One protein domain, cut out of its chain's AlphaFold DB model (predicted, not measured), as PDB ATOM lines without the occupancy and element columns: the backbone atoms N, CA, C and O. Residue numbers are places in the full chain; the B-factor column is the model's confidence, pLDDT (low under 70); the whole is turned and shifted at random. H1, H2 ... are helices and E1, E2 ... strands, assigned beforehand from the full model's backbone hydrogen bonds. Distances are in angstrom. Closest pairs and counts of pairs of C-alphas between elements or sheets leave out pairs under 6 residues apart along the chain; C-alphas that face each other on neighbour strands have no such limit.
ATOM      1  N   ILE A   4     -18.824 124.825  34.741       58.84
ATOM      2  CA  ILE A   4     -19.599 125.998  34.321       58.84
ATOM      3  C   ILE A   4     -20.947 125.562  33.738       58.84
ATOM      4  O   ILE A   4     -21.973 126.191  34.000       58.84
ATOM      5  N   THR A   5     -20.985 124.444  33.004       57.94
ATOM      6  CA  THR A   5     -22.236 123.904  32.455       57.94
ATOM      7  C   THR A   5     -23.166 123.427  33.572       57.94
ATOM      8  O   THR A   5     -24.368 123.679  33.504       57.94
ATOM      9  N   LYS A   6     -22.621 122.825  34.643       55.25
ATOM     10  CA  LYS A   6     -23.407 122.379  35.810       55.25
ATOM     11  C   LYS A   6     -24.062 123.539  36.566       55.25
ATOM     12  O   LYS A   6     -25.200 123.399  37.009       55.25
ATOM     13  N   ARG A   7     -23.390 124.694  36.665       56.72
ATOM     14  CA  ARG A   7     -23.960 125.922  37.259       56.72
ATOM     15  C   ARG A   7     -25.134 126.493  36.453       56.72
ATOM     16  O   ARG A   7     -26.009 127.119  37.035       56.72
ATOM     17  N   MET A   8     -25.199 126.241  35.144       60.34
ATOM     18  CA  MET A   8     -26.331 126.658  34.301       60.34
ATOM     19  C   MET A   8     -27.486 125.643  34.255       60.34
ATOM     20  O   MET A   8     -28.600 125.990  33.859       60.34
ATOM     21  N   SER A   9     -27.261 124.396  34.682       63.31
ATOM     22  CA  SER A   9     -28.270 123.325  34.634       63.31
ATOM     23  C   SER A   9     -29.352 123.419  35.717       63.31
ATOM     24  O   SER A   9     -30.240 122.578  35.744       63.31
ATOM     25  N   GLY A  10     -29.282 124.374  36.650       68.56
ATOM     26  CA  GLY A  10     -30.222 124.462  37.783       68.56
ATOM     27  C   GLY A  10     -30.059 123.338  38.808       68.56
ATOM     28  O   GLY A  10     -30.567 123.429  39.910       68.56
ATOM     29  N   SER A  11     -29.272 122.307  38.495       80.50
ATOM     30  CA  SER A  11     -29.061 121.137  39.350       80.50
ATOM     31  C   SER A  11     -28.098 121.379  40.519       80.50
ATOM     32  O   SER A  11     -27.865 120.478  41.329       80.50
ATOM     33  N   ILE A  12     -27.492 122.570  40.589       83.31
ATOM     34  CA  ILE A  12     -26.570 122.983  41.649       83.31
ATOM     35  C   ILE A  12     -27.010 124.337  42.200       83.31
ATOM     36  O   ILE A  12     -27.302 125.264  41.447       83.31
ATOM     37  N   CYS A  13     -27.021 124.459  43.523       85.44
ATOM     38  CA  CYS A  13     -27.295 125.704  44.214       85.44
ATOM     39  C   CYS A  13     -26.121 126.672  44.023       85.44
ATOM     40  O   CYS A  13     -25.002 126.391  44.455       85.44
ATOM     41  N   GLY A  14     -26.381 127.844  43.437       78.75
ATOM     42  CA  GLY A  14     -25.370 128.891  43.254       78.75
ATOM     43  C   GLY A  14     -24.788 129.446  44.562       78.75
ATOM     44  O   GLY A  14     -23.704 130.030  44.543       78.75
ATOM     45  N   HIS A  15     -25.471 129.244  45.695       84.94
ATOM     46  CA  HIS A  15     -25.014 129.703  47.006       84.94
ATOM     47  C   HIS A  15     -23.994 128.758  47.644       84.94
ATOM     48  O   HIS A  15     -22.872 129.182  47.884       84.94
ATOM     49  N   CYS A  16     -24.376 127.502  47.899       87.00
ATOM     50  CA  CYS A  16     -23.572 126.525  48.647       87.00
ATOM     51  C   CYS A  16     -22.895 125.454  47.780       87.00
ATOM     52  O   CYS A  16     -22.252 124.552  48.302       87.00
ATOM     53  N   GLY A  17     -23.119 125.455  46.462       84.19
ATOM     54  CA  GLY A  17     -22.612 124.407  45.568       84.19
ATOM     55  C   GLY A  17     -23.252 123.023  45.767       84.19
ATOM     56  O   GLY A  17     -22.889 122.077  45.071       84.19
ATOM     57  N   GLY A  18     -24.211 122.889  46.689       87.12
ATOM     58  CA  GLY A  18     -24.973 121.661  46.907       87.12
ATOM     59  C   GLY A  18     -25.956 121.361  45.774       87.12
ATOM     60  O   GLY A  18     -26.179 122.179  44.882       87.12
ATOM     61  N   ARG A  19     -26.590 120.186  45.816       87.94
ATOM     62  CA  ARG A  19     -27.602 119.795  44.824       87.94
ATOM     63  C   ARG A  19     -28.824 120.715  44.904       87.94
ATOM     64  O   ARG A  19     -29.284 121.049  45.998       87.94
ATOM     65  N   ALA A  20     -29.339 121.098  43.748       87.88
ATOM     66  CA  ALA A  20     -30.562 121.869  43.608       87.88
ATOM     67  C   ALA A  20     -31.513 121.207  42.606       87.88
ATOM     68  O   ALA A  20     -31.103 120.367  41.798       87.88
ATOM     69  N   ASP A  21     -32.779 121.584  42.695       86.94
ATOM     70  CA  ASP A  21     -33.812 121.273  41.727       86.94
ATOM     71  C   ASP A  21     -33.798 122.297  40.589       86.94
ATOM     72  O   ASP A  21     -33.282 123.409  40.726       86.94
ATOM     73  N   ASP A  22     -34.426 121.909  39.479       87.12
ATOM     74  CA  ASP A  22     -34.635 122.736  38.293       87.12
ATOM     75  C   ASP A  22     -35.045 124.184  38.626       87.12
ATOM     76  O   ASP A  22     -35.705 124.479  39.628       87.12
ATOM     77  N   TRP A  23     -34.708 125.105  37.725       87.38
ATOM     78  CA  TRP A  23     -35.004 126.522  37.876       87.38
ATOM     79  C   TRP A  23     -36.496 126.756  38.053       87.38
ATOM     80  O   TRP A  23     -37.275 126.491  37.143       87.38
ATOM     81  N   LYS A  24     -36.902 127.309  39.192       87.62
ATOM     82  CA  LYS A  24     -38.295 127.621  39.495       87.62
ATOM     83  C   LYS A  24     -38.474 129.112  39.718       87.62
ATOM     84  O   LYS A  24     -37.715 129.762  40.432       87.62
ATOM     85  N   CYS A  25     -39.521 129.673  39.129       89.38
ATOM     86  CA  CYS A  25     -39.937 131.033  39.420       89.38
ATOM     87  C   CYS A  25     -40.893 131.034  40.624       89.38
ATOM     88  O   CYS A  25     -42.009 130.524  40.507       89.38
ATOM     89  N   PRO A  26     -40.536 131.652  41.765       84.38
ATOM     90  CA  PRO A  26     -41.390 131.655  42.955       84.38
ATOM     91  C   PRO A  26     -42.650 132.520  42.796       84.38
ATOM     92  O   PRO A  26     -43.567 132.427  43.602       84.38
ATOM     93  N   LYS A  27     -42.706 133.385  41.772       88.31
ATOM     94  CA  LYS A  27     -43.838 134.297  41.545       88.31
ATOM     95  C   LYS A  27     -44.916 133.711  40.636       88.31
ATOM     96  O   LYS A  27     -46.091 133.978  40.862       88.31
ATOM     97  N   CYS A  28     -44.530 132.960  39.603       88.56
ATOM     98  CA  CYS A  28     -45.478 132.341  38.667       88.56
ATOM     99  C   CYS A  28     -45.522 130.809  38.758       88.56
ATOM    100  O   CYS A  28     -46.356 130.196  38.103       88.56
ATOM    101  N   GLY A  29     -44.634 130.186  39.539       86.00
ATOM    102  CA  GLY A  29     -44.586 128.738  39.748       86.00
ATOM    103  C   GLY A  29     -43.994 127.931  38.590       86.00
ATOM    104  O   GLY A  29     -43.929 126.711  38.689       86.00
ATOM    105  N   LYS A  30     -43.555 128.582  37.505       88.31
ATOM    106  CA  LYS A  30     -42.981 127.905  36.334       88.31
ATOM    107  C   LYS A  30     -41.625 127.289  36.675       88.31
ATOM    108  O   LYS A  30     -40.790 127.988  37.244       88.31
ATOM    109  N   SER A  31     -41.410 126.039  36.267       87.00
ATOM    110  CA  SER A  31     -40.134 125.329  36.408       87.00
ATOM    111  C   SER A  31     -39.506 125.028  35.042       87.00
ATOM    112  O   SER A  31     -40.223 124.679  34.104       87.00
ATOM    113  N   LEU A  32     -38.185 125.166  34.919       84.75
ATOM    114  CA  LEU A  32     -37.396 124.949  33.707       84.75
ATOM    115  C   LEU A  32     -36.103 124.191  34.026       84.75
ATOM    116  O   LEU A  32     -35.397 124.519  34.972       84.75
ATOM    117  N   LYS A  33     -35.738 123.234  33.167       80.50
ATOM    118  CA  LYS A  33     -34.479 122.476  33.298       80.50
ATOM    119  C   LYS A  33     -33.227 123.267  32.917       80.50
ATOM    120  O   LYS A  33     -32.108 122.847  33.176       80.50
ATOM    121  N   GLN A  34     -33.409 124.392  32.236       79.31
ATOM    122  CA  GLN A  34     -32.329 125.261  31.786       79.31
ATOM    123  C   GLN A  34     -32.556 126.670  32.313       79.31
ATOM    124  O   GLN A  34     -33.700 127.108  32.464       79.31
ATOM    125  N   PHE A  35     -31.455 127.366  32.589       82.06
ATOM    126  CA  PHE A  35     -31.502 128.746  33.036       82.06
ATOM    127  C   PHE A  35     -32.074 129.645  31.936       82.06
ATOM    128  O   PHE A  35     -31.510 129.732  30.847       82.06
ATOM    129  N   ASP A  36     -33.181 130.329  32.232       84.88
ATOM    130  CA  ASP A  36     -33.775 131.341  31.357       84.88
ATOM    131  C   ASP A  36     -33.572 132.746  31.956       84.88
ATOM    132  O   ASP A  36     -34.375 133.190  32.791       84.88
ATOM    133  N   PRO A  37     -32.517 133.481  31.548       82.56
ATOM    134  CA  PRO A  37     -32.234 134.819  32.065       82.56
ATOM    135  C   PRO A  37     -33.280 135.855  31.646       82.56
ATOM    136  O   PRO A  37     -33.346 136.931  32.243       82.56
ATOM    137  N   PHE A  38     -34.102 135.565  30.635       87.75
ATOM    138  CA  PHE A  38     -35.126 136.478  30.136       87.75
ATOM    139  C   PHE A  38     -36.515 136.190  30.710       87.75
ATOM    140  O   PHE A  38     -37.444 136.948  30.424       87.75
ATOM    141  N   HIS A  39     -36.657 135.182  31.584       88.06
ATOM    142  CA  HIS A  39     -37.940 134.814  32.184       88.06
ATOM    143  C   HIS A  39     -38.659 136.015  32.803       88.06
ATOM    144  O   HIS A  39     -39.864 136.167  32.635       88.06
ATOM    145  N   TRP A  40     -37.920 136.903  33.473       88.19
ATOM    146  CA  TRP A  40     -38.483 138.080  34.136       88.19
ATOM    147  C   TRP A  40     -39.202 139.041  33.186       88.19
ATOM    148  O   TRP A  40     -40.158 139.680  33.612       88.19
ATOM    149  N   LYS A  41     -38.795 139.114  31.910       89.31
ATOM    150  CA  LYS A  41     -39.478 139.925  30.888       89.31
ATOM    151  C   LYS A  41     -40.839 139.341  30.515       89.31
ATOM    152  O   LYS A  41     -41.757 140.081  30.187       89.31
ATOM    153  N   ASN A  42     -40.957 138.017  30.583       87.00
ATOM    154  CA  ASN A  42     -42.159 137.264  30.225       87.00
ATOM    155  C   ASN A  42     -43.012 136.890  31.452       87.00
ATOM    156  O   ASN A  42     -44.116 136.362  31.318       87.00
ATOM    157  N   CYS A  43     -42.507 137.122  32.663       88.19
ATOM    158  CA  CYS A  43     -43.213 136.839  33.900       88.19
ATOM    159  C   CYS A  43     -44.131 138.013  34.240       88.19
ATOM    160  O   CYS A  43     -43.674 139.056  34.697       88.19
ATOM    161  N   THR A  44     -45.444 137.817  34.119       85.69
ATOM    162  CA  THR A  44     -46.467 138.823  34.475       85.69
ATOM    163  C   THR A  44     -46.386 139.298  35.928       85.69
ATOM    164  O   THR A  44     -46.875 140.371  36.268       85.69
ATOM    165  N   LYS A  45     -45.759 138.502  36.801       86.56
ATOM    166  CA  LYS A  45     -45.544 138.793  38.224       86.56
ATOM    167  C   LYS A  45     -44.128 139.314  38.529       86.56
ATOM    168  O   LYS A  45     -43.773 139.426  39.702       86.56
ATOM    169  N   GLY A  46     -43.302 139.564  37.507       86.31
ATOM    170  CA  GLY A  46     -41.937 140.093  37.637       86.31
ATOM    171  C   GLY A  46     -40.937 139.146  38.314       86.31
ATOM    172  O   GLY A  46     -39.940 139.591  38.878       86.31
ATOM    173  N   GLY A  47     -41.208 137.840  38.323       88.06
ATOM    174  CA  GLY A  47     -40.337 136.850  38.952       88.06
ATOM    175  C   GLY A  47     -39.147 136.454  38.083       88.06
ATOM    176  O   GLY A  47     -39.244 136.404  36.860       88.06
ATOM    177  N   LYS A  48     -38.029 136.123  38.733       88.00
ATOM    178  CA  LYS A  48     -36.856 135.498  38.111       88.00
ATOM    179  C   LYS A  48     -36.846 134.000  38.401       88.00
ATOM    180  O   LYS A  48     -37.386 133.563  39.417       88.00
ATOM    181  N   MET A  49     -36.226 133.247  37.503       87.88
ATOM    182  CA  MET A  49     -35.913 131.838  37.713       87.88
ATOM    183  C   MET A  49     -34.833 131.701  38.786       87.88
ATOM    184  O   MET A  49     -33.856 132.447  38.752       87.88
ATOM    185  N   LYS A  50     -35.028 130.776  39.730       87.75
ATOM    186  CA  LYS A  50     -34.086 130.478  40.817       87.75
ATOM    187  C   LYS A  50     -33.999 128.971  41.023       87.75
ATOM    188  O   LYS A  50     -35.036 128.308  41.020       87.75
ATOM    189  N   ALA A  51     -32.804 128.433  41.209       87.56
ATOM    190  CA  ALA A  51     -32.637 127.038  41.595       87.56
ATOM    191  C   ALA A  51     -33.024 126.871  43.073       87.56
ATOM    192  O   ALA A  51     -32.666 127.701  43.918       87.56
ATOM    193  N   GLN A  52     -33.774 125.819  43.399       87.44
ATOM    194  CA  GLN A  52     -34.130 125.510  44.786       87.44
ATOM    195  C   GLN A  52     -33.105 124.536  45.355       87.44
ATOM    196  O   GLN A  52     -32.927 123.453  44.818       87.44
ATOM    197  N   CYS A  53     -32.423 124.900  46.436       89.56
ATOM    198  CA  CYS A  53     -31.465 124.016  47.085       89.56
ATOM    199  C   CYS A  53     -32.183 122.838  47.750       89.56
ATOM    200  O   CYS A  53     -33.062 123.045  48.583       89.56
ATOM    201  N   ASN A  54     -31.753 121.608  47.476       89.31
ATOM    202  CA  ASN A  54     -32.407 120.416  48.026       89.31
ATOM    203  C   ASN A  54     -32.070 120.211  49.506       89.31
ATOM    204  O   ASN A  54     -32.828 119.570  50.223       89.31
ATOM    205  N   ALA A  55     -30.948 120.764  49.975       89.44
ATOM    206  CA  ALA A  55     -30.507 120.615  51.359       89.44
ATOM    207  C   ALA A  55     -31.284 121.510  52.338       89.44
ATOM    208  O   ALA A  55     -31.562 121.088  53.455       89.44
ATOM    209  N   CYS A  56     -31.653 122.730  51.932       90.25
ATOM    210  CA  CYS A  56     -32.404 123.659  52.787       90.25
ATOM    211  C   CYS A  56     -33.812 123.990  52.277       90.25
ATOM    212  O   CYS A  56     -34.515 124.755  52.929       90.25
ATOM    213  N   ALA A  57     -34.215 123.429  51.131       87.38
ATOM    214  CA  ALA A  57     -35.487 123.672  50.445       87.38
ATOM    215  C   ALA A  57     -35.777 125.151  50.113       87.38
ATOM    216  O   ALA A  57     -36.902 125.506  49.772       87.38
TER     217      ALA A  57
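AT A GLANCE: This is residues 4 to 57 of the 67 residues of an uncharacterized protein of Candidatus Giovannonibacteria bacterium RIFCSPHIGHO2_02_43_13 (UniProt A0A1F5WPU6). Little regular structure: a small two-stranded ribbon, E1 and E2, sits amid loops, with the loop at residues 14 to 18 at one end of the long axis and short helix H2 at the other. The 54 printed residues hold H1, E1, H2, E2 in that order, 18 residues in named elements, class mixed. The whole is compact, radius of gyration of the C-alphas 10.7 A, spans 30 by 23 by 15 A.

IN THESE COORDINATES: H1, residues 4 to 8, begins at C-alpha 4 (-19.599, 125.998, 34.321). E1, residues 20 to 24, is 10.5 A long. H2 is residues 39 to 42. E2, residues 50 to 53, is 9.4 A long and ends at C-alpha 53 (-31.465, 124.016, 47.085).

HOW THE PARTS SIT: E1 and E2 are antiparallel at 153 degrees, with N 21 and O 52 2.8 A apart, within hydrogen-bond range. Residues 23 to 24 of E1 also pair antiparallel with residues 31 to 32. H1 is apart from H2 and E2. H1's O i to N i+4 pair is within hydrogen-bond range; H2 is too short for one.

THE WHOLE: The farthest C-alphas, Gly 18 and Thr 44, are 30.2 A apart. The printed part has no cut. Links H1 to E1 and E1 to H2 are long. Residues 4 to 10 have pLDDT under 70.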